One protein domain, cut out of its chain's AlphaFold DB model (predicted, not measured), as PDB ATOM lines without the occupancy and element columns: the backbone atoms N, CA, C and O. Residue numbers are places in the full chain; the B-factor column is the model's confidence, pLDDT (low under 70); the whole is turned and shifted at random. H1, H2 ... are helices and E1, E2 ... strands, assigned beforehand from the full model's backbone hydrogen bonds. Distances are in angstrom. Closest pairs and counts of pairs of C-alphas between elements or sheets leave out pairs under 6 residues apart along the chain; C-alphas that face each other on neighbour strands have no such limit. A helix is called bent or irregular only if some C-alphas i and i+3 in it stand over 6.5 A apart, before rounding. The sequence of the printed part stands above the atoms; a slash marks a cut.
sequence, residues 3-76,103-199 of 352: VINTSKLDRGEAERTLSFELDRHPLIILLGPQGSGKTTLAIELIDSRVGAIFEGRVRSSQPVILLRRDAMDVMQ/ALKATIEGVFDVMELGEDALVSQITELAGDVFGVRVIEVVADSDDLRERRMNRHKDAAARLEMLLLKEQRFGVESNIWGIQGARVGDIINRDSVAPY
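What this domain is: This is residues 3 to 76 and 103 to 199 of the 352 residues of an uncharacterized protein of ANME-2 cluster archaeon (UniProt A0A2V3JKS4). A strongly twisted sheet of five strands forms the middle of the domain, with helices over both of its faces: H1 and H2 cover one face, where the sheet curls round H2, and H5 covers the other, with H4 folded side by side with it as a helical hairpin. H7 packs on H2 with its residues 162 to 166, E6 and the last stretch gather by H7, and H6 lies beyond the end of E5, touching no helix. The 171 printed residues hold seven named helices and six named strands, in the order E1 H1 E2 H2 E3 E4 H3 H4 H5 E5 H6 H7 E6. The sheet is mixed, in the order E1 E5 E2 E4 E3, and the class is mixed, helices and strands. The whole is compact and rounded, with a radius of gyration of the C-alphas of 15.2 A and spans of 41 by 37 by 34 A.

Where its parts are: E1, residues 3 to 5, begins at C-alpha 3 at (38.373, 33.602, -2.845). H1 is residues 11 to 24, 20.5 A long, E2 residues 27 to 31, H2 residues 38 to 45, E3 residues 50 to 55, 14.5 A long, E4 residues 64 to 68, and H3 residues 69 to 75. After the cut come H4, residues 103 to 110, and H5, residues 117 to 134, 23.9 A long, which starts at (49.551, 27.033, -19.031). H5 is irregular, with C-alphas 129 and 132 at 7.9 A, and has a kink of 43 degrees near residue 128. E5 is residues 136 to 142, 19.5 A long, H6 residues 145 to 153, H7 residues 159 to 173, 21.2 A long, and E6 residues 185 to 187, ending at (57.708, 10.404, 2.687).

How they stand to each other: E1 and E5 are parallel, with N 4 and O 140 at 2.8 A; E5 and E2 are parallel, with N 29 and O 137 at 2.8 A. E2 and E4 are antiparallel, with N 28 and O 66 at 2.9 A; the hairpin E3 and E4 has N 54 and O 65 at 2.8 A. E1, H1, E2 and E2, H2, E3 are split strand-helix-strand units, each with another strand between its two parallel strands, and both crossovers are right-handed. There are three layers, helices on both faces: H1 and H2 on the same face, H5 on the opposite one. H5, at a height of 8.6 A over the sheet, is over E5 and E2 and runs along the strands, at 13 degrees to E2 on the local plane. H1 and H2 touch about perpendicular at 75 degrees, Glu 15 and Leu 41 being their closest C-alphas at 6.2 A. H2 and H7 touch at a steep tilt of 38 degrees, the same way, with the C-alphas of Ile 43 and Leu 166 closest at 5.9 A. H4 and H5 touch at a shallow tilt of 10 degrees, opposite ways, with the C-alphas of Leu 104 and Ile 126 closest at 6.6 A. H3, H4 and H7 only graze the sheet, and H6 is not on it. E6 pairs with no named strand. Every O i to N i+4 pair is within hydrogen-bond range in H2, H3, H4, H6 and H7; H1 has 9 of 10 and H5 12 of 14.

The domain as a whole: The two C-alphas farthest apart are those of Gln 76 and Asp 146, at 42.5 A. Residues 77 to 102 are not printed, and C-alphas 76 and 103 are 9.7 A apart across the cut. The link from H7 to E6 is long; within it residues 176 to 177 pair in parallel with residues 52 to 53 of E3. The mean pLDDT of the printed part is 83.1, and 27 residues are under 70, among them 57 to 61, 110 to 118 and 187 to 192.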
ATOM      1  N   VAL A   3      37.049  33.266  -3.385       87.88
ATOM      2  CA  VAL A   3      38.373  33.602  -2.845       87.88
ATOM      3  C   VAL A   3      38.381  33.404  -1.330       87.88
ATOM      4  O   VAL A   3      37.534  33.956  -0.629       87.88
ATOM      5  N   ILE A   4      39.353  32.646  -0.827       90.50
ATOM      6  CA  ILE A   4      39.665  32.478   0.596       90.50
ATOM      7  C   ILE A   4      40.964  33.243   0.865       90.50
ATOM      8  O   ILE A   4      42.018  32.869   0.354       90.50
ATOM      9  N   ASN A   5      40.904  34.319   1.657       87.00
ATOM     10  CA  ASN A   5      42.098  35.056   2.077       87.00
ATOM     11  C   ASN A   5      42.517  34.616   3.490       87.00
ATOM     12  O   ASN A   5      41.859  34.953   4.472       87.00
ATOM     13  N   THR A   6      43.633  33.895   3.584       89.19
ATOM     14  CA  THR A   6      44.153  33.317   4.836       89.19
ATOM     15  C   THR A   6      44.966  34.293   5.693       89.19
ATOM     16  O   THR A   6      45.504  33.891   6.722       89.19
ATOM     17  N   SER A   7      45.091  35.555   5.281       86.06
ATOM     18  CA  SER A   7      45.563  36.662   6.131       86.06
ATOM     19  C   SER A   7      44.416  37.356   6.858       86.06
ATOM     20  O   SER A   7      44.622  38.003   7.878       86.06
ATOM     21  N   LYS A   8      43.193  37.229   6.329       87.31
ATOM     22  CA  LYS A   8      41.997  37.896   6.863       87.31
ATOM     23  C   LYS A   8      41.098  36.966   7.661       87.31
ATOM     24  O   LYS A   8      40.438  37.424   8.583       87.31
ATOM     25  N   LEU A   9      41.048  35.697   7.266       87.12
ATOM     26  CA  LEU A   9      40.291  34.664   7.955       87.12
ATOM     27  C   LEU A   9      41.192  33.939   8.940       87.12
ATOM     28  O   LEU A   9      42.348  33.637   8.622       87.12
ATOM     29  N   ASP A  10      40.640  33.598  10.100       88.00
ATOM     30  CA  ASP A  10      41.302  32.624  10.952       88.00
ATOM     31  C   ASP A  10      41.255  31.218  10.320       88.00
ATOM     32  O   ASP A  10      40.519  30.934   9.368       88.00
ATOM     33  N   ARG A  11      42.084  30.317  10.850       84.12
ATOM     34  CA  ARG A  11      42.223  28.951  10.329       84.12
ATOM     35  C   ARG A  11      40.892  28.188  10.325       84.12
ATOM     36  O   ARG A  11      40.575  27.528   9.341       84.12
ATOM     37  N   GLY A  12      40.092  28.320  11.384       88.81
ATOM     38  CA  GLY A  12      38.814  27.620  11.513       88.81
ATOM     39  C   GLY A  12      37.710  28.216  10.639       88.81
ATOM     40  O   GLY A  12      36.788  27.514  10.229       88.81
ATOM     41  N   GLU A  13      37.758  29.510  10.332       92.25
ATOM     42  CA  GLU A  13      36.884  30.155   9.351       92.25
ATOM     43  C   GLU A  13      37.193  29.690   7.929       92.25
ATOM     44  O   GLU A  13      36.270  29.327   7.193       92.25
ATOM     45  N   ALA A  14      38.473  29.650   7.553       91.44
ATOM     46  CA  ALA A  14      38.903  29.157   6.248       91.44
ATOM     47  C   ALA A  14      38.532  27.675   6.052       91.44
ATOM     48  O   ALA A  14      37.986  27.315   5.008       91.44
ATOM     49  N   GLU A  15      38.744  26.836   7.073       92.12
ATOM     50  CA  GLU A  15      38.362  25.419   7.062       92.12
ATOM     51  C   GLU A  15      36.845  25.237   6.922       92.12
ATOM     52  O   GLU A  15      36.389  24.519   6.033       92.12
ATOM     53  N   ARG A  16      36.037  25.925   7.745       92.56
ATOM     54  CA  ARG A  16      34.565  25.855   7.662       92.56
ATOM     55  C   ARG A  16      34.048  26.284   6.295       92.56
ATOM     56  O   ARG A  16      33.137  25.659   5.757       92.56
ATOM     57  N   THR A  17      34.646  27.331   5.740       93.00
ATOM     58  CA  THR A  17      34.315  27.854   4.415       93.00
ATOM     59  C   THR A  17      34.598  26.818   3.326       93.00
ATOM     60  O   THR A  17      33.743  26.563   2.482       93.00
ATOM     61  N   LEU A  18      35.768  26.177   3.367       94.12
ATOM     62  CA  LEU A  18      36.129  25.142   2.402       94.12
ATOM     63  C   LEU A  18      35.289  23.863   2.575       94.12
ATOM     64  O   LEU A  18      34.858  23.272   1.588       94.12
ATOM     65  N   SER A  19      35.002  23.469   3.818       94.38
ATOM     66  CA  SER A  19      34.138  22.328   4.148       94.38
ATOM     67  C   SER A  19      32.727  22.502   3.596       94.38
ATOM     68  O   SER A  19      32.190  21.588   2.973       94.38
ATOM     69  N   PHE A  20      32.162  23.705   3.740       94.31
ATOM     70  CA  PHE A  20      30.858  24.041   3.171       94.31
ATOM     71  C   PHE A  20      30.835  23.912   1.643       94.31
ATOM     72  O   PHE A  20      29.855  23.426   1.076       94.31
ATOM     73  N   GLU A  21      31.907  24.317   0.957       94.81
ATOM     74  CA  GLU A  21      31.991  24.142  -0.494       94.81
ATOM     75  C   GLU A  21      32.111  22.659  -0.879       94.81
ATOM     76  O   GLU A  21      31.483  22.261  -1.857       94.81
ATOM     77  N   LEU A  22      32.830  21.829  -0.109       94.12
ATOM     78  CA  LEU A  22      32.980  20.388  -0.389       94.12
ATOM     79  C   LEU A  22      31.653  19.623  -0.260       94.12
ATOM     80  O   LEU A  22      31.381  18.676  -1.006       94.12
ATOM     81  N   ASP A  23      30.781  20.055   0.650       92.25
ATOM     82  CA  ASP A  23      29.435  19.489   0.777       92.25
ATOM     83  C   ASP A  23      28.576  19.749  -0.468       92.25
ATOM     84  O   ASP A  23      27.731  18.927  -0.838       92.25
ATOM     85  N   ARG A  24      28.814  20.866  -1.161       92.38
ATOM     86  CA  ARG A  24      28.056  21.273  -2.355       92.38
ATOM     87  C   ARG A  24      28.698  20.830  -3.662       92.38
ATOM     88  O   ARG A  24      27.987  20.627  -4.643       92.38
ATOM     89  N   HIS A  25      30.018  20.709  -3.671       94.62
ATOM     90  CA  HIS A  25      30.819  20.438  -4.850       94.62
ATOM     91  C   HIS A  25      31.752  19.256  -4.566       94.62
ATOM     92  O   HIS A  25      32.712  19.404  -3.812       94.62
ATOM     93  N   PRO A  26      31.491  18.078  -5.155       94.00
ATOM     94  CA  PRO A  26      32.272  16.874  -4.887       94.00
ATOM     95  C   PRO A  26      33.707  16.932  -5.427       94.00
ATOM     96  O   PRO A  26      34.538  16.145  -4.981       94.00
ATOM     97  N   LEU A  27      34.003  17.832  -6.372       96.06
ATOM     98  CA  LEU A  27      35.343  18.052  -6.908       96.06
ATOM     99  C   LEU A  27      35.727  19.531  -6.779       96.06
ATOM    100  O   LEU A  27      35.153  20.400  -7.443       96.06
ATOM    101  N   ILE A  28      36.708  19.809  -5.921       96.38
ATOM    102  CA  ILE A  28      37.234  21.155  -5.671       96.38
ATOM    103  C   ILE A  28      38.675  21.247  -6.157       96.38
ATOM    104  O   ILE A  28      39.488  20.377  -5.862       96.38
ATOM    105  N   ILE A  29      39.004  22.340  -6.840       93.94
ATOM    106  CA  ILE A  29      40.366  22.707  -7.220       93.94
ATOM    107  C   ILE A  29      40.745  23.983  -6.467       93.94
ATOM    108  O   ILE A  29      40.117  25.030  -6.637       93.94
ATOM    109  N   LEU A  30      41.782  23.895  -5.640       92.50
ATOM    110  CA  LEU A  30      42.394  25.021  -4.950       92.50
ATOM    111  C   LEU A  30      43.542  25.568  -5.792       92.50
ATOM    112  O   LEU A  30      44.544  24.883  -6.001       92.50
ATOM    113  N   LEU A  31      43.414  26.821  -6.216       86.00
ATOM    114  CA  LEU A  31      44.450  27.577  -6.922       86.00
ATOM    115  C   LEU A  31      45.005  28.691  -6.043       86.00
ATOM    116  O   LEU A  31      44.425  29.042  -5.016       86.00
ATOM    117  N   GLY A  32      46.129  29.270  -6.453       78.25
ATOM    118  CA  GLY A  32      46.716  30.441  -5.807       78.25
ATOM    119  C   GLY A  32      48.208  30.278  -5.524       78.25
ATOM    120  O   GLY A  32      48.773  29.206  -5.741       78.25
ATOM    121  N   PRO A  33      48.874  31.326  -5.018       73.06
ATOM    122  CA  PRO A  33      50.324  31.328  -4.866       73.06
ATOM    123  C   PRO A  33      50.823  30.262  -3.878       73.06
ATOM    124  O   PRO A  33      50.103  29.787  -2.993       73.06
ATOM    125  N   GLN A  34      52.101  29.900  -3.980       74.62
ATOM    126  CA  GLN A  34      52.773  29.170  -2.906       74.62
ATOM    127  C   GLN A  34      52.631  29.940  -1.577       74.62
ATOM    128  O   GLN A  34      52.591  31.164  -1.549       74.62
ATOM    129  N   GLY A  35      52.550  29.235  -0.450       77.19
ATOM    130  CA  GLY A  35      52.435  29.848   0.879       77.19
ATOM    131  C   GLY A  35      51.046  30.357   1.254       77.19
ATOM    132  O   GLY A  35      50.841  30.700   2.414       77.19
ATOM    133  N   SER A  36      50.075  30.350   0.333       81.56
ATOM    134  CA  SER A  36      48.708  30.795   0.637       81.56
ATOM    135  C   SER A  36      47.918  29.838   1.532       81.56
ATOM    136  O   SER A  36      46.856  30.204   2.017       81.56
ATOM    137  N   GLY A  37      48.436  28.630   1.782       88.00
ATOM    138  CA  GLY A  37      47.834  27.660   2.699       88.00
ATOM    139  C   GLY A  37      47.003  26.558   2.039       88.00
ATOM    140  O   GLY A  37      46.411  25.775   2.767       88.00
ATOM    141  N   LYS A  38      46.991  26.439   0.701       90.88
ATOM    142  CA  LYS A  38      46.223  25.411  -0.044       90.88
ATOM    143  C   LYS A  38      46.378  23.997   0.517       90.88
ATOM    144  O   LYS A  38      45.406  23.410   0.974       90.88
ATOM    145  N   THR A  39      47.607  23.478   0.518       89.81
ATOM    146  CA  THR A  39      47.923  22.119   0.981       89.81
ATOM    147  C   THR A  39      47.558  21.939   2.453       89.81
ATOM    148  O   THR A  39      46.982  20.926   2.825       89.81
ATOM    149  N   THR A  40      47.826  22.949   3.284       91.25
ATOM    150  CA  THR A  40      47.506  22.941   4.718       91.25
ATOM    151  C   THR A  40      45.997  22.847   4.964       91.25
ATOM    152  O   THR A  40      45.552  21.930   5.648       91.25
ATOM    153  N   LEU A  41      45.204  23.727   4.343       93.56
ATOM    154  CA  LEU A  41      43.740  23.714   4.442       93.56
ATOM    155  C   LEU A  41      43.139  22.412   3.901       93.56
ATOM    156  O   LEU A  41      42.216  21.861   4.492       93.56
ATOM    157  N   ALA A  42      43.673  21.899   2.792       94.56
ATOM    158  CA  ALA A  42      43.207  20.652   2.202       94.56
ATOM    159  C   ALA A  42      43.482  19.442   3.109       94.56
ATOM    160  O   ALA A  42      42.587  18.627   3.309       94.56
ATOM    161  N   ILE A  43      44.676  19.351   3.713       94.38
ATOM    162  CA  ILE A  43      45.010  18.304   4.696       94.38
ATOM    163  C   ILE A  43      44.106  18.411   5.929       94.38
ATOM    164  O   ILE A  43      43.617  17.401   6.438       94.38
ATOM    165  N   GLU A  44      43.850  19.624   6.417       93.00
ATOM    166  CA  GLU A  44      42.945  19.864   7.547       93.00
ATOM    167  C   GLU A  44      41.525  19.394   7.276       93.00
ATOM    168  O   GLU A  44      40.922  18.779   8.153       93.00
ATOM    169  N   LEU A  45      41.048  19.566   6.049       94.12
ATOM    170  CA  LEU A  45      39.716  19.145   5.651       94.12
ATOM    171  C   LEU A  45      39.551  17.621   5.543       94.12
ATOM    172  O   LEU A  45      38.423  17.136   5.542       94.12
ATOM    173  N   ILE A  46      40.644  16.852   5.453       95.81
ATOM    174  CA  ILE A  46      40.550  15.395   5.317       95.81
ATOM    175  C   ILE A  46      39.796  14.796   6.513       95.81
ATOM    176  O   ILE A  46      40.250  14.864   7.664       95.81
ATOM    177  N   ASP A  47      38.674  14.165   6.190       95.12
ATOM    178  CA  ASP A  47      37.813  13.372   7.055       95.12
ATOM    179  C   ASP A  47      37.225  12.191   6.251       95.12
ATOM    180  O   ASP A  47      37.683  11.877   5.151       95.12
ATOM    181  N   SER A  48      36.202  11.513   6.780       95.44
ATOM    182  CA  SER A  48      35.573  10.366   6.110       95.44
ATOM    183  C   SER A  48      34.871  10.697   4.785       95.44
ATOM    184  O   SER A  48      34.634   9.786   3.988       95.44
ATOM    185  N   ARG A  49      34.530  11.966   4.525       96.25
ATOM    186  CA  ARG A  49      33.883  12.408   3.280       96.25
ATOM    187  C   ARG A  49      34.884  12.535   2.141       96.25
ATOM    188  O   ARG A  49      34.484  12.419   0.989       96.25
ATOM    189  N   VAL A  50      36.161  12.772   2.430       97.19
ATOM    190  CA  VAL A  50      37.203  12.908   1.404       97.19
ATOM    191  C   VAL A  50      37.635  11.519   0.934       97.19
ATOM    192  O   VAL A  50      37.899  10.635   1.749       97.19
ATOM    193  N   GLY A  51      37.654  11.311  -0.383       96.06
ATOM    194  CA  GLY A  51      38.133  10.079  -1.017       96.06
ATOM    195  C   GLY A  51      39.573  10.214  -1.496       96.06
ATOM    196  O   GLY A  51      40.384   9.320  -1.265       96.06
ATOM    197  N   ALA A  52      39.906  11.358  -2.098       95.88
ATOM    198  CA  ALA A  52      41.257  11.629  -2.566       95.88
ATOM    199  C   ALA A  52      41.654  13.103  -2.422       95.88
ATOM    200  O   ALA A  52      40.817  14.007  -2.500       95.88
ATOM    201  N   ILE A  53      42.953  13.325  -2.249       94.81
ATOM    202  CA  ILE A  53      43.607  14.629  -2.315       94.81
ATOM    203  C   ILE A  53      44.806  14.528  -3.252       94.81
ATOM    204  O   ILE A  53      45.675  13.680  -3.077       94.81
ATOM    205  N   PHE A  54      44.883  15.410  -4.236       90.12
ATOM    206  CA  PHE A  54      45.996  15.427  -5.170       90.12
ATOM    207  C   PHE A  54      46.662  16.788  -5.218       90.12
ATOM    208  O   PHE A  54      46.011  17.819  -5.070       90.12
ATOM    209  N   GLU A  55      47.958  16.786  -5.480       83.56
ATOM    210  CA  GLU A  55      48.718  17.957  -5.874       83.56
ATOM    211  C   GLU A  55      49.092  17.811  -7.352       83.56
ATOM    212  O   GLU A  55      49.648  16.792  -7.780       83.56
ATOM    213  N   GLY A  56      48.729  18.811  -8.154       73.06
ATOM    214  CA  GLY A  56      49.142  18.880  -9.551       73.06
ATOM    215  C   GLY A  56      50.649  19.112  -9.650       73.06
ATOM    216  O   GLY A  56      51.227  19.845  -8.844       73.06
ATOM    217  N   ARG A  57      51.299  18.543 -10.671       64.56
ATOM    218  CA  ARG A  57      52.748  18.713 -10.913       64.56
ATOM    219  C   ARG A  57      53.110  20.062 -11.554       64.56
ATOM    220  O   ARG A  57      54.030  20.150 -12.364       64.56
ATOM    221  N   VAL A  58      52.407  21.115 -11.156       55.41
ATOM    222  CA  VAL A  58      52.631  22.495 -11.594       55.41
ATOM    223  C   VAL A  58      53.606  23.134 -10.603       55.41
ATOM    224  O   VAL A  58      53.258  23.361  -9.442       55.41
ATOM    225  N   ARG A  59      54.857  23.358 -11.025       53.69
ATOM    226  CA  ARG A  59      55.992  23.748 -10.156       53.69
ATOM    227  C   ARG A  59      55.755  25.083  -9.453       53.69
ATOM    228  O   ARG A  59      56.227  25.318  -8.347       53.69
ATOM    229  N   SER A  60      55.015  25.946 -10.124       49.78
ATOM    230  CA  SER A  60      54.798  27.354  -9.841       49.78
ATOM    231  C   SER A  60      53.823  27.647  -8.698       49.78
ATOM    232  O   SER A  60      53.989  28.629  -7.963       49.78
ATOM    233  N   SER A  61      52.781  26.838  -8.582       59.12
ATOM    234  CA  SER A  61      51.603  27.136  -7.768       59.12
ATOM    235  C   SER A  61      51.077  25.913  -7.027       59.12
ATOM    236  O   SER A  61      50.507  26.087  -5.949       59.12
ATOM    237  N   GLN A  62      51.335  24.702  -7.537       73.62
ATOM    238  CA  GLN A  62      50.880  23.422  -6.996       73.62
ATOM    239  C   GLN A  62      49.376  23.438  -6.654       73.62
ATOM    240  O   GLN A  62      49.002  23.571  -5.480       73.62
ATOM    241  N   PRO A  63      48.487  23.362  -7.666       83.25
ATOM    242  CA  PRO A  63      47.055  23.201  -7.461       83.25
ATOM    243  C   PRO A  63      46.771  22.006  -6.563       83.25
ATOM    244  O   PRO A  63      47.366  20.944  -6.747       83.25
ATOM    245  N   VAL A  64      45.838  22.165  -5.628       91.19
ATOM    246  CA  VAL A  64      45.401  21.063  -4.767       91.19
ATOM    247  C   VAL A  64      43.981  20.681  -5.142       91.19
ATOM    248  O   VAL A  64      43.085  21.520  -5.106       91.19
ATOM    249  N   ILE A  65      43.773  19.427  -5.515       94.19
ATOM    250  CA  ILE A  65      42.486  18.885  -5.934       94.19
ATOM    251  C   ILE A  65      41.941  18.025  -4.798       94.19
ATOM    252  O   ILE A  65      42.621  17.124  -4.316       94.19
ATOM    253  N   LEU A  66      40.712  18.298  -4.377       96.31
ATOM    254  CA  LEU A  66      39.980  17.535  -3.371       96.31
ATOM    255  C   LEU A  66      38.809  16.828  -4.045       96.31
ATOM    256  O   LEU A  66      37.978  17.479  -4.682       96.31
ATOM    257  N   LEU A  67      38.733  15.510  -3.874       96.75
ATOM    258  CA  LEU A  67      37.655  14.680  -4.396       96.75
ATOM    259  C   LEU A  67      36.909  14.006  -3.245       96.75
ATOM    260  O   LEU A  67      37.493  13.301  -2.414       96.75
ATOM    261  N   ARG A  68      35.593  14.205  -3.213       96.81
ATOM    262  CA  ARG A  68      34.693  13.567  -2.256       96.81
ATOM    263  C   ARG A  68      34.542  12.076  -2.569       96.81
ATOM    264  O   ARG A  68      34.537  11.665  -3.728       96.81
ATOM    265  N   ARG A  69      34.435  11.262  -1.523       96.94
ATOM    266  CA  ARG A  69      34.464   9.796  -1.586       96.94
ATOM    267  C   ARG A  69      33.333   9.211  -2.419       96.94
ATOM    268  O   ARG A  69      33.578   8.355  -3.252       96.94
ATOM    269  N   ASP A  70      32.116   9.706  -2.233       95.88
ATOM    270  CA  ASP A  70      30.956   9.268  -3.012       95.88
ATOM    271  C   ASP A  70      31.150   9.501  -4.519       95.88
ATOM    272  O   ASP A  70      30.833   8.631  -5.325       95.88
ATOM    273  N   ALA A  71      31.719  10.643  -4.910       96.00
ATOM    274  CA  ALA A  71      32.041  10.923  -6.304       96.00
ATOM    275  C   ALA A  71      33.196  10.058  -6.819       96.00
ATOM    276  O   ALA A  71      33.101   9.538  -7.928       96.00
ATOM    277  N   MET A  72      34.239   9.841  -6.012       96.00
ATOM    278  CA  MET A  72      35.327   8.912  -6.335       96.00
ATOM    279  C   MET A  72      34.800   7.501  -6.628       96.00
ATOM    280  O   MET A  72      35.121   6.936  -7.673       96.00
ATOM    281  N   ASP A  73      33.936   6.967  -5.762       96.12
ATOM    282  CA  ASP A  73      33.350   5.630  -5.912       96.12
ATOM    283  C   ASP A  73      32.532   5.496  -7.209       96.12
ATOM    284  O   ASP A  73      32.500   4.429  -7.831       96.12
ATOM    285  N   VAL A  74      31.861   6.574  -7.631       96.19
ATOM    286  CA  VAL A  74      31.132   6.619  -8.908       96.19
ATOM    287  C   VAL A  74      32.110   6.710 -10.082       96.19
ATOM    288  O   VAL A  74      31.990   5.926 -11.024       96.19
ATOM    289  N   MET A  75      33.103   7.603 -10.022       95.94
ATOM    290  CA  MET A  75      34.107   7.790 -11.080       95.94
ATOM    291  C   MET A  75      34.886   6.507 -11.390       95.94
ATOM    292  O   MET A  75      35.167   6.236 -12.555       95.94
ATOM    293  N   GLN A  76      35.191   5.689 -10.378       95.38
ATOM    294  CA  GLN A  76      35.870   4.397 -10.547       95.38
ATOM    295  C   GLN A  76      35.050   3.371 -11.344       95.38
ATOM    296  O   GLN A  76      35.608   2.439 -11.917       95.38
ATOM    297  N   ALA A 103      41.438   8.427 -15.581       90.56
ATOM    298  CA  ALA A 103      41.609   9.545 -16.504       90.56
ATOM    299  C   ALA A 103      41.860  10.868 -15.757       90.56
ATOM    300  O   ALA A 103      42.730  11.646 -16.154       90.56
ATOM    301  N   LEU A 104      41.156  11.105 -14.644       92.00
ATOM    302  CA  LEU A 104      41.351  12.277 -13.789       92.00
ATOM    303  C   LEU A 104      42.753  12.273 -13.174       92.00
ATOM    304  O   LEU A 104      43.468  13.270 -13.267       92.00
ATOM    305  N   LYS A 105      43.176  11.147 -12.594       87.88
ATOM    306  CA  LYS A 105      44.513  10.997 -12.012       87.88
ATOM    307  C   LYS A 105      45.607  11.202 -13.057       87.88
ATOM    308  O   LYS A 105      46.533  11.975 -12.828       87.88
ATOM    309  N   ALA A 106      45.459  10.590 -14.232       82.81
ATOM    310  CA  ALA A 106      46.384  10.772 -15.346       82.81
ATOM    311  C   ALA A 106      46.436  12.229 -15.828       82.81
ATOM    312  O   ALA A 106      47.511  12.713 -16.166       82.81
ATOM    313  N   THR A 107      45.310  12.945 -15.816       86.44
ATOM    314  CA  THR A 107      45.257  14.381 -16.125       86.44
ATOM    315  C   THR A 107      46.046  15.189 -15.089       86.44
ATOM    316  O   THR A 107      46.909  15.985 -15.446       86.44
ATOM    317  N   ILE A 108      45.831  14.932 -13.795       83.25
ATOM    318  CA  ILE A 108      46.515  15.644 -12.701       83.25
ATOM    319  C   ILE A 108      48.028  15.381 -12.692       83.25
ATOM    320  O   ILE A 108      48.821  16.293 -12.448       83.25
ATOM    321  N   GLU A 109      48.440  14.139 -12.945       75.31
ATOM    322  CA  GLU A 109      49.847  13.725 -12.912       75.31
ATOM    323  C   GLU A 109      50.585  13.973 -14.234       75.31
ATOM    324  O   GLU A 109      51.810  14.127 -14.234       75.31
ATOM    325  N   GLY A 110      49.852  13.974 -15.348       65.75
ATOM    326  CA  GLY A 110      50.373  14.035 -16.711       65.75
ATOM    327  C   GLY A 110      50.490  15.442 -17.283       65.75
ATOM    328  O   GLY A 110      51.235  15.624 -18.248       65.75
ATOM    329  N   VAL A 111      49.822  16.442 -16.695       62.72
ATOM    330  CA  VAL A 111      50.075  17.848 -17.036       62.72
ATOM    331  C   VAL A 111      51.485  18.207 -16.563       62.72
ATOM    332  O   VAL A 111      51.736  18.475 -15.387       62.72
ATOM    333  N   PHE A 112      52.422  18.156 -17.510       51.62
ATOM    334  CA  PHE A 112      53.788  18.623 -17.339       51.62
ATOM    335  C   PHE A 112      53.847  20.122 -17.618       51.62
ATOM    336  O   PHE A 112      53.305  20.622 -18.603       51.62
ATOM    337  N   ASP A 113      54.491  20.831 -16.705       49.06
ATOM    338  CA  ASP A 113      54.453  22.280 -16.631       49.06
ATOM    339  C   ASP A 113      55.404  22.917 -17.656       49.06
ATOM    340  O   ASP A 113      56.624  22.826 -17.519       49.06
ATOM    341  N   VAL A 114      54.840  23.620 -18.641       43.31
ATOM    342  CA  VAL A 114      55.448  24.853 -19.157       43.31
ATOM    343  C   VAL A 114      54.697  26.003 -18.488       43.31
ATOM    344  O   VAL A 114      53.773  26.591 -19.041       43.31
ATOM    345  N   MET A 115      55.054  26.214 -17.226       49.16
ATOM    346  CA  MET A 115      54.825  27.408 -16.411       49.16
ATOM    347  C   MET A 115      53.435  28.047 -16.531       49.16
ATOM    348  O   MET A 115      53.274  29.109 -17.118       49.16
ATOM    349  N   GLU A 116      52.448  27.404 -15.896       49.06
ATOM    350  CA  GLU A 116      51.064  27.880 -15.653       49.06
ATOM    351  C   GLU A 116      50.055  27.836 -16.795       49.06
ATOM    352  O   GLU A 116      48.857  27.819 -16.504       49.06
ATOM    353  N   LEU A 117      50.474  27.619 -18.045       52.28
ATOM    354  CA  LEU A 117      49.551  27.033 -19.031       52.28
ATOM    355  C   LEU A 117      48.965  25.717 -18.493       52.28
ATOM    356  O   LEU A 117      47.834  25.367 -18.808       52.28
ATOM    357  N   GLY A 118      49.714  25.039 -17.618       61.91
ATOM    358  CA  GLY A 118      49.277  23.866 -16.886       61.91
ATOM    359  C   GLY A 118      48.109  24.099 -15.926       61.91
ATOM    360  O   GLY A 118      47.307  23.191 -15.819       61.91
ATOM    361  N   GLU A 119      47.943  25.249 -15.250       74.75
ATOM    362  CA  GLU A 119      46.808  25.424 -14.315       74.75
ATOM    363  C   GLU A 119      45.483  25.543 -15.057       74.75
ATOM    364  O   GLU A 119      44.548  24.800 -14.771       74.75
ATOM    365  N   ASP A 120      45.410  26.463 -16.021       75.94
ATOM    366  CA  ASP A 120      44.199  26.676 -16.808       75.94
ATOM    367  C   ASP A 120      43.907  25.456 -17.685       75.94
ATOM    368  O   ASP A 120      42.753  25.039 -17.781       75.94
ATOM    369  N   ALA A 121      44.936  24.820 -18.262       78.25
ATOM    370  CA  ALA A 121      44.762  23.561 -18.982       78.25
ATOM    371  C   ALA A 121      44.305  22.435 -18.052       78.25
ATOM    372  O   ALA A 121      43.395  21.698 -18.418       78.25
ATOM    373  N   LEU A 122      44.871  22.315 -16.847       83.50
ATOM    374  CA  LEU A 122      44.461  21.323 -15.854       83.50
ATOM    375  C   LEU A 122      43.008  21.549 -15.440       83.50
ATOM    376  O   LEU A 122      42.212  20.617 -15.477       83.50
ATOM    377  N   VAL A 123      42.635  22.783 -15.096       86.94
ATOM    378  CA  VAL A 123      41.255  23.140 -14.750       86.94
ATOM    379  C   VAL A 123      40.324  22.854 -15.920       86.94
ATOM    380  O   VAL A 123      39.273  22.252 -15.710       86.94
ATOM    381  N   SER A 124      40.697  23.243 -17.140       87.75
ATOM    382  CA  SER A 124      39.900  23.007 -18.343       87.75
ATOM    383  C   SER A 124      39.705  21.516 -18.601       87.75
ATOM    384  O   SER A 124      38.572  21.089 -18.777       87.75
ATOM    385  N   GLN A 125      40.773  20.717 -18.562       89.06
ATOM    386  CA  GLN A 125      40.719  19.271 -18.802       89.06
ATOM    387  C   GLN A 125      39.923  18.545 -17.713       89.06
ATOM    388  O   GLN A 125      39.101  17.689 -18.019       89.06
ATOM    389  N   ILE A 126      40.099  18.919 -16.439       91.75
ATOM    390  CA  ILE A 126      39.295  18.367 -15.339       91.75
ATOM    391  C   ILE A 126      37.818  18.756 -15.499       91.75
ATOM    392  O   ILE A 126      36.932  17.935 -15.267       91.75
ATOM    393  N   THR A 127      37.541  19.999 -15.895       92.62
ATOM    394  CA  THR A 127      36.170  20.485 -16.104       92.62
ATOM    395  C   THR A 127      35.511  19.798 -17.295       92.62
ATOM    396  O   THR A 127      34.352  19.418 -17.193       92.62
ATOM    397  N   GLU A 128      36.236  19.574 -18.388       93.06
ATOM    398  CA  GLU A 128      35.754  18.815 -19.546       93.06
ATOM    399  C   GLU A 128      35.484  17.348 -19.185       93.06
ATOM    400  O   GLU A 128      34.462  16.790 -19.573       93.06
ATOM    401  N   LEU A 129      36.358  16.737 -18.380       91.69
ATOM    402  CA  LEU A 129      36.223  15.341 -17.971       91.69
ATOM    403  C   LEU A 129      35.064  15.107 -16.989       91.69
ATOM    404  O   LEU A 129      34.352  14.111 -17.107       91.69
ATOM    405  N   ALA A 130      34.900  15.976 -15.986       92.50
ATOM    406  CA  ALA A 130      34.034  15.716 -14.829       92.50
ATOM    407  C   ALA A 130      32.948  16.779 -14.580       92.50
ATOM    408  O   ALA A 130      32.057  16.562 -13.752       92.50
ATOM    409  N   GLY A 131      32.998  17.925 -15.262       90.25
ATOM    410  CA  GLY A 131      32.139  19.085 -15.004       90.25
ATOM    411  C   GLY A 131      30.655  18.808 -15.186       90.25
ATOM    412  O   GLY A 131      29.875  19.140 -14.294       90.25
ATOM    413  N   ASP A 132      30.283  18.131 -16.270       88.00
ATOM    414  CA  ASP A 132      28.880  17.828 -16.580       88.00
ATOM    415  C   ASP A 132      28.261  16.788 -15.636       88.00
ATOM    416  O   ASP A 132      27.039  16.719 -15.496       88.00
ATOM    417  N   VAL A 133      29.092  15.979 -14.969       89.44
ATOM    418  CA  VAL A 133      28.637  14.876 -14.109       89.44
ATOM    419  C   VAL A 133      28.613  15.281 -12.639       89.44
ATOM    420  O   VAL A 133      27.646  15.006 -11.930       89.44
ATOM    421  N   PHE A 134      29.676  15.931 -12.170       87.19
ATOM    422  CA  PHE A 134      29.904  16.173 -10.745       87.19
ATOM    423  C   PHE A 134      29.910  17.660 -10.379       87.19
ATOM    424  O   PHE A 134      29.700  17.997  -9.216       87.19
ATOM    425  N   GLY A 135      30.109  18.550 -11.355       84.69
ATOM    426  CA  GLY A 135      30.347  19.970 -11.121       84.69
ATOM    427  C   GLY A 135      31.725  20.219 -10.503       84.69
ATOM    428  O   GLY A 135      32.016  19.788  -9.386       84.69
ATOM    429  N   VAL A 136      32.576  20.962 -11.212       91.44
ATOM    430  CA  VAL A 136      33.918  21.330 -10.737       91.44
ATOM    431  C   VAL A 136      33.887  22.716 -10.114       91.44
ATOM    432  O   VAL A 136      33.380  23.671 -10.706       91.44
ATOM    433  N   ARG A 137      34.455  22.847  -8.913       94.88
ATOM    434  CA  ARG A 137      34.532  24.123  -8.204       94.88
ATOM    435  C   ARG A 137      35.972  24.587  -8.055       94.88
ATOM    436  O   ARG A 137      36.761  23.969  -7.357       94.88
ATOM    437  N   VAL A 138      36.286  25.729  -8.659       92.81
ATOM    438  CA  VAL A 138      37.589  26.385  -8.506       92.81
ATOM    439  C   VAL A 138      37.518  27.439  -7.402       92.81
ATOM    440  O   VAL A 138      36.687  28.356  -7.456       92.81
ATOM    441  N   ILE A 139      38.399  27.313  -6.412       92.31
ATOM    442  CA  ILE A 139      38.545  28.237  -5.287       92.31
ATOM    443  C   ILE A 139      39.966  28.784  -5.294       92.31
ATOM    444  O   ILE A 139      40.942  28.042  -5.367       92.31
ATOM    445  N   GLU A 140      40.085  30.097  -5.191       87.94
ATOM    446  CA  GLU A 140      41.369  30.755  -5.044       87.94
ATOM    447  C   GLU A 140      41.717  30.926  -3.570       87.94
ATOM    448  O   GLU A 140      40.947  31.507  -2.807       87.94
ATOM    449  N   VAL A 141      42.892  30.463  -3.168       89.31
ATOM    450  CA  VAL A 141      43.429  30.677  -1.829       89.31
ATOM    451  C   VAL A 141      44.560  31.688  -1.925       89.31
ATOM    452  O   VAL A 141      45.598  31.421  -2.537       89.31
ATOM    453  N   VAL A 142      44.367  32.841  -1.294       84.62
ATOM    454  CA  VAL A 142      45.303  33.969  -1.292       84.62
ATOM    455  C   VAL A 142      45.723  34.322   0.132       84.62
ATOM    456  O   VAL A 142      45.122  33.871   1.107       84.62
ATOM    457  N   ALA A 143      46.764  35.133   0.248       83.62
ATOM    458  CA  ALA A 143      47.184  35.774   1.487       83.62
ATOM    459  C   ALA A 143      47.864  37.104   1.131       83.62
ATOM    460  O   ALA A 143      48.221  37.327  -0.030       83.62
ATOM    461  N   ASP A 144      48.026  37.974   2.116       77.81
ATOM    462  CA  ASP A 144      48.710  39.249   1.958       77.81
ATOM    463  C   ASP A 144      50.222  39.018   1.739       77.81
ATOM    464  O   ASP A 144      50.788  38.012   2.180       77.81
ATOM    465  N   SER A 145      50.890  39.930   1.023       67.31
ATOM    466  CA  SER A 145      52.283  39.746   0.570       67.31
ATOM    467  C   SER A 145      53.268  39.456   1.711       67.31
ATOM    468  O   SER A 145      54.117  38.571   1.582       67.31
ATOM    469  N   ASP A 146      53.147  40.161   2.839       70.81
ATOM    470  CA  ASP A 146      54.041  39.978   3.988       70.81
ATOM    471  C   ASP A 146      53.879  38.595   4.635       70.81
ATOM    472  O   ASP A 146      54.877  37.940   4.951       70.81
ATOM    473  N   ASP A 147      52.643  38.100   4.731       78.56
ATOM    474  CA  ASP A 147      52.343  36.765   5.250       78.56
ATOM    475  C   ASP A 147      52.850  35.673   4.307       78.56
ATOM    476  O   ASP A 147      53.431  34.679   4.751       78.56
ATOM    477  N   LEU A 148      52.659  35.840   2.992       74.75
ATOM    478  CA  LEU A 148      53.211  34.919   1.996       74.75
ATOM    479  C   LEU A 148      54.732  34.824   2.132       74.75
ATOM    480  O   LEU A 148      55.275  33.716   2.064       74.75
ATOM    481  N   ARG A 149      55.400  35.963   2.359       67.62
ATOM    482  CA  ARG A 149      56.842  36.046   2.600       67.62
ATOM    483  C   ARG A 149      57.258  35.283   3.846       67.62
ATOM    484  O   ARG A 149      58.127  34.418   3.774       67.62
ATOM    485  N   GLU A 150      56.640  35.567   4.981       76.75
ATOM    486  CA  GLU A 150      57.005  34.912   6.234       76.75
ATOM    487  C   GLU A 150      56.756  33.398   6.187       76.75
ATOM    488  O   GLU A 150      57.629  32.601   6.548       76.75
ATOM    489  N   ARG A 151      55.585  32.980   5.694       79.81
ATOM    490  CA  ARG A 151      55.168  31.570   5.682       79.81
ATOM    491  C   ARG A 151      56.062  30.715   4.812       79.81
ATOM    492  O   ARG A 151      56.436  29.620   5.216       79.81
ATOM    493  N   ARG A 152      56.408  31.186   3.618       73.94
ATOM    494  CA  ARG A 152      57.271  30.421   2.717       73.94
ATOM    495  C   ARG A 152      58.714  30.360   3.262       73.94
ATOM    496  O   ARG A 152      59.312  29.289   3.193       73.94
ATOM    497  N   MET A 153      59.232  31.420   3.909       69.12
ATOM    498  CA  MET A 153      60.586  31.407   4.501       69.12
ATOM    499  C   MET A 153      60.687  30.397   5.642       69.12
ATOM    500  O   MET A 153      61.706  29.731   5.808       69.12
ATOM    501  N   ASN A 154      59.605  30.247   6.404       76.75
ATOM    502  CA  ASN A 154      59.516  29.320   7.526       76.75
ATOM    503  C   ASN A 154      58.918  27.954   7.156       76.75
ATOM    504  O   ASN A 154      58.790  27.099   8.025       76.75
ATOM    505  N   ARG A 155      58.575  27.719   5.886       73.94
ATOM    506  CA  ARG A 155      57.790  26.552   5.452       73.94
ATOM    507  C   ARG A 155      58.450  25.211   5.733       73.94
ATOM    508  O   ARG A 155      57.748  24.223   5.919       73.94
ATOM    509  N   HIS A 156      59.775  25.173   5.750       75.31
ATOM    510  CA  HIS A 156      60.537  23.969   6.063       75.31
ATOM    511  C   HIS A 156      60.362  23.545   7.528       75.31
ATOM    512  O   HIS A 156      60.357  22.352   7.821       75.31
ATOM    513  N   LYS A 157      60.143  24.500   8.442       81.38
ATOM    514  CA  LYS A 157      60.110  24.256   9.893       81.38
ATOM    515  C   LYS A 157      58.949  23.369  10.325       81.38
ATOM    516  O   LYS A 157      59.096  22.581  11.250       81.38
ATOM    517  N   ASP A 158      57.801  23.487   9.664       84.12
ATOM    518  CA  ASP A 158      56.595  22.706   9.955       84.12
ATOM    519  C   ASP A 158      56.288  21.657   8.872       84.12
ATOM    520  O   ASP A 158      55.243  21.003   8.905       84.12
ATOM    521  N   ALA A 159      57.203  21.461   7.917       83.44
ATOM    522  CA  ALA A 159      57.022  20.520   6.821       83.44
ATOM    523  C   ALA A 159      56.845  19.081   7.318       83.44
ATOM    524  O   ALA A 159      55.935  18.390   6.873       83.44
ATOM    525  N   ALA A 160      57.650  18.633   8.283       85.00
ATOM    526  CA  ALA A 160      57.523  17.272   8.799       85.00
ATOM    527  C   ALA A 160      56.152  17.030   9.451       85.00
ATOM    528  O   ALA A 160      55.473  16.066   9.114       85.00
ATOM    529  N   ALA A 161      55.703  17.961  10.299       89.06
ATOM    530  CA  ALA A 161      54.430  17.857  11.011       89.06
ATOM    531  C   ALA A 161      53.216  17.869  10.065       89.06
ATOM    532  O   ALA A 161      52.264  17.115  10.257       89.06
ATOM    533  N   ARG A 162      53.238  18.707   9.018       89.31
ATOM    534  CA  ARG A 162      52.170  18.723   8.005       89.31
ATOM    535  C   ARG A 162      52.113  17.414   7.217       89.31
ATOM    536  O   ARG A 162      51.018  16.928   6.944       89.31
ATOM    537  N   LEU A 163      53.267  16.844   6.865       87.12
ATOM    538  CA  LEU A 163      53.316  15.586   6.125       87.12
ATOM    539  C   LEU A 163      52.869  14.417   7.005       87.12
ATOM    540  O   LEU A 163      52.079  13.592   6.567       87.12
ATOM    541  N   GLU A 164      53.293  14.392   8.266       91.94
ATOM    542  CA  GLU A 164      52.863  13.393   9.246       91.94
ATOM    543  C   GLU A 164      51.344  13.432   9.453       91.94
ATOM    544  O   GLU A 164      50.686  12.393   9.453       91.94
ATOM    545  N   MET A 165      50.761  14.632   9.535       94.06
ATOM    546  CA  MET A 165      49.311  14.801   9.608       94.06
ATOM    547  C   MET A 165      48.594  14.220   8.386       94.06
ATOM    548  O   MET A 165      47.568  13.562   8.555       94.06
ATOM    549  N   LEU A 166      49.118  14.441   7.176       92.88
ATOM    550  CA  LEU A 166      48.572  13.836   5.962       92.88
ATOM    551  C   LEU A 166      48.595  12.305   6.065       92.88
ATOM    552  O   LEU A 166      47.540  11.692   5.934       92.88
ATOM    553  N   LEU A 167      49.749  11.700   6.368       87.94
ATOM    554  CA  LEU A 167      49.896  10.238   6.439       87.94
ATOM    555  C   LEU A 167      48.969   9.612   7.495       87.94
ATOM    556  O   LEU A 167      48.286   8.623   7.229       87.94
ATOM    557  N   LEU A 168      48.865  10.229   8.677       94.25
ATOM    558  CA  LEU A 168      47.942   9.784   9.728       94.25
ATOM    559  C   LEU A 168      46.484   9.813   9.261       94.25
ATOM    560  O   LEU A 168      45.697   8.923   9.595       94.25
ATOM    561  N   LYS A 169      46.100  10.838   8.498       95.25
ATOM    562  CA  LYS A 169      44.742  10.964   7.971       95.25
ATOM    563  C   LYS A 169      44.473  10.022   6.798       95.25
ATOM    564  O   LYS A 169      43.375   9.470   6.743       95.25
ATOM    565  N   GLU A 170      45.451   9.784   5.923       91.56
ATOM    566  CA  GLU A 170      45.380   8.757   4.874       91.56
ATOM    567  C   GLU A 170      45.069   7.393   5.487       91.56
ATOM    568  O   GLU A 170      44.095   6.755   5.095       91.56
ATOM    569  N   GLN A 171      45.821   6.992   6.516       91.94
ATOM    570  CA  GLN A 171      45.607   5.722   7.212       91.94
ATOM    571  C   GLN A 171      44.263   5.678   7.944       91.94
ATOM    572  O   GLN A 171      43.533   4.691   7.860       91.94
ATOM    573  N   ARG A 172      43.913   6.748   8.668       95.88
ATOM    574  CA  ARG A 172      42.696   6.789   9.489       95.88
ATOM    575  C   ARG A 172      41.416   6.764   8.659       95.88
ATOM    576  O   ARG A 172      40.435   6.160   9.087       95.88
ATOM    577  N   PHE A 173      41.398   7.473   7.536       96.12
ATOM    578  CA  PHE A 173      40.190   7.660   6.737       96.12
ATOM    579  C   PHE A 173      40.227   6.887   5.417       96.12
ATOM    580  O   PHE A 173      39.206   6.817   4.745       96.12
ATOM    581  N   GLY A 174      41.348   6.275   5.035       92.44
ATOM    582  CA  GLY A 174      41.495   5.614   3.739       92.44
ATOM    583  C   GLY A 174      41.358   6.613   2.594       92.44
ATOM    584  O   GLY A 174      40.487   6.439   1.745       92.44
ATOM    585  N   VAL A 175      42.131   7.703   2.653       93.62
ATOM    586  CA  VAL A 175      42.201   8.733   1.603       93.62
ATOM    587  C   VAL A 175      43.382   8.439   0.691       93.62
ATOM    588  O   VAL A 175      44.480   8.181   1.176       93.62
ATOM    589  N   GLU A 176      43.167   8.504  -0.619       91.31
ATOM    590  CA  GLU A 176      44.249   8.407  -1.601       91.31
ATOM    591  C   GLU A 176      44.947   9.763  -1.781       91.31
ATOM    592  O   GLU A 176      44.282  10.796  -1.893       91.31
ATOM    593  N   SER A 177      46.283   9.777  -1.848       88.38
ATOM    594  CA  SER A 177      47.021  10.971  -2.258       88.38
ATOM    595  C   SER A 177      48.250  10.686  -3.113       88.38
ATOM    596  O   SER A 177      48.880   9.634  -3.010       88.38
ATOM    597  N   ASN A 178      48.612  11.664  -3.949       81.56
ATOM    598  CA  ASN A 178      49.852  11.669  -4.732       81.56
ATOM    599  C   ASN A 178      50.918  12.621  -4.147       81.56
ATOM    600  O   ASN A 178      51.899  12.939  -4.822       81.56
ATOM    601  N   ILE A 179      50.732  13.100  -2.912       81.94
ATOM    602  CA  ILE A 179      51.665  14.024  -2.264       81.94
ATOM    603  C   ILE A 179      52.813  13.196  -1.683       81.94
ATOM    604  O   ILE A 179      52.649  12.458  -0.709       81.94
ATOM    605  N   TRP A 180      53.985  13.285  -2.306       63.75
ATOM    606  CA  TRP A 180      55.186  12.522  -1.921       63.75
ATOM    607  C   TRP A 180      56.114  13.279  -0.970       63.75
ATOM    608  O   TRP A 180      57.027  12.709  -0.371       63.75
ATOM    609  N   GLY A 181      55.881  14.575  -0.819       64.56
ATOM    610  CA  GLY A 181      56.644  15.436   0.055       64.56
ATOM    611  C   GLY A 181      56.090  16.843   0.013       64.56
ATOM    612  O   GLY A 181      55.293  17.197  -0.849       64.56
ATOM    613  N   ILE A 182      56.541  17.642   0.961       73.56
ATOM    614  CA  ILE A 182      56.286  19.075   1.006       73.56
ATOM    615  C   ILE A 182      57.611  19.755   1.298       73.56
ATOM    616  O   ILE A 182      58.446  19.195   1.989       73.56
ATOM    617  N   GLN A 183      57.847  20.937   0.743       70.06
ATOM    618  CA  GLN A 183      59.126  21.651   0.839       70.06
ATOM    619  C   GLN A 183      59.711  21.620   2.274       70.06
ATOM    620  O   GLN A 183      59.150  22.242   3.178       70.06
ATOM    621  N   GLY A 184      60.794  20.854   2.480       70.06
ATOM    622  CA  GLY A 184      61.419  20.576   3.789       70.06
ATOM    623  C   GLY A 184      61.190  19.176   4.402       70.06
ATOM    624  O   GLY A 184      61.918  18.795   5.311       70.06
ATOM    625  N   ALA A 185      60.245  18.372   3.907       74.75
ATOM    626  CA  ALA A 185      60.014  16.984   4.324       74.75
ATOM    627  C   ALA A 185      59.570  16.075   3.163       74.75
ATOM    628  O   ALA A 185      58.951  16.517   2.194       74.75
ATOM    629  N   ARG A 186      59.847  14.776   3.270       75.00
ATOM    630  CA  ARG A 186      59.416  13.770   2.288       75.00
ATOM    631  C   ARG A 186      58.881  12.523   2.972       75.00
ATOM    632  O   ARG A 186      59.191  12.264   4.134       75.00
ATOM    633  N   VAL A 187      58.105  11.737   2.234       67.88
ATOM    634  CA  VAL A 187      57.708  10.404   2.687       67.88
ATOM    635  C   VAL A 187      58.958   9.516   2.688       67.88
ATOM    636  O   VAL A 187      59.694   9.463   1.699       67.88
ATOM    637  N   GLY A 188      59.238   8.888   3.830       58.44
ATOM    638  CA  GLY A 188      60.399   8.023   4.033       58.44
ATOM    639  C   GLY A 188      60.221   6.685   3.324       58.44
ATOM    640  O   GLY A 188      60.986   6.356   2.416       58.44
ATOM    641  N   ASP A 189      59.177   5.951   3.709       64.44
ATOM    642  CA  ASP A 189      58.718   4.747   3.023       64.44
ATOM    643  C   ASP A 189      57.605   5.099   2.031       64.44
ATOM    644  O   ASP A 189      56.447   5.283   2.392       64.44
ATOM    645  N   ILE A 190      57.968   5.214   0.756       55.56
ATOM    646  CA  ILE A 190      57.044   5.568  -0.332       55.56
ATOM    647  C   ILE A 190      55.994   4.468  -0.561       55.56
ATOM    648  O   ILE A 190      54.896   4.772  -1.022       55.56
ATOM    649  N   ILE A 191      56.318   3.208  -0.245       51.38
ATOM    650  CA  ILE A 191      55.426   2.067  -0.472       51.38
ATOM    651  C   ILE A 191      54.359   2.033   0.618       51.38
ATOM    652  O   ILE A 191      53.171   1.980   0.309       51.38
ATOM    653  N   ASN A 192      54.781   2.088   1.882       59.75
ATOM    654  CA  ASN A 192      53.868   1.982   3.022       59.75
ATOM    655  C   ASN A 192      53.271   3.330   3.448       59.75
ATOM    656  O   ASN A 192      52.275   3.350   4.169       59.75
ATOM    657  N   ARG A 193      53.857   4.449   2.996       71.88
ATOM    658  CA  ARG A 193      53.445   5.826   3.320       71.88
ATOM    659  C   ARG A 193      53.216   6.034   4.824       71.88
ATOM    660  O   ARG A 193      52.247   6.661   5.239       71.88
ATOM    661  N   ASP A 194      54.100   5.496   5.657       73.56
ATOM    662  CA  ASP A 194      53.930   5.433   7.118       73.56
ATOM    663  C   ASP A 194      54.997   6.205   7.905       73.56
ATOM    664  O   ASP A 194      54.997   6.211   9.136       73.56
ATOM    665  N   SER A 195      55.911   6.870   7.202       71.88
ATOM    666  CA  SER A 195      57.037   7.566   7.809       71.88
ATOM    667  C   SER A 195      57.364   8.861   7.080       71.88
ATOM    668  O   SER A 195      57.258   8.977   5.857       71.88
ATOM    669  N   VAL A 196      57.811   9.843   7.858       80.06
ATOM    670  CA  VAL A 196      58.337  11.116   7.367       80.06
ATOM    671  C   VAL A 196      59.842  11.130   7.580       80.06
ATOM    672  O   VAL A 196      60.331  10.798   8.657       80.06
ATOM    673  N   ALA A 197      60.579  11.530   6.551       70.19
ATOM    674  CA  ALA A 197      62.023  11.670   6.598       70.19
ATOM    675  C   ALA A 197      62.442  13.075   6.145       70.19
ATOM    676  O   ALA A 197      61.766  13.689   5.308       70.19
ATOM    677  N   PRO A 198      63.580  13.589   6.642       68.62
ATOM    678  CA  PRO A 198      64.222  14.728   6.011       68.62
ATOM    679  C   PRO A 198      64.717  14.354   4.604       68.62
ATOM    680  O   PRO A 198      64.845  13.177   4.229       68.62
ATOM    681  N   TYR A 199      65.022  15.379   3.814       61.88
ATOM    682  CA  TYR A 199      65.775  15.198   2.579       61.88
ATOM    683  C   TYR A 199      67.184  14.685   2.911       61.88
ATOM    684  O   TYR A 199      67.794  15.100   3.897       61.88
TER     685      TYR A 199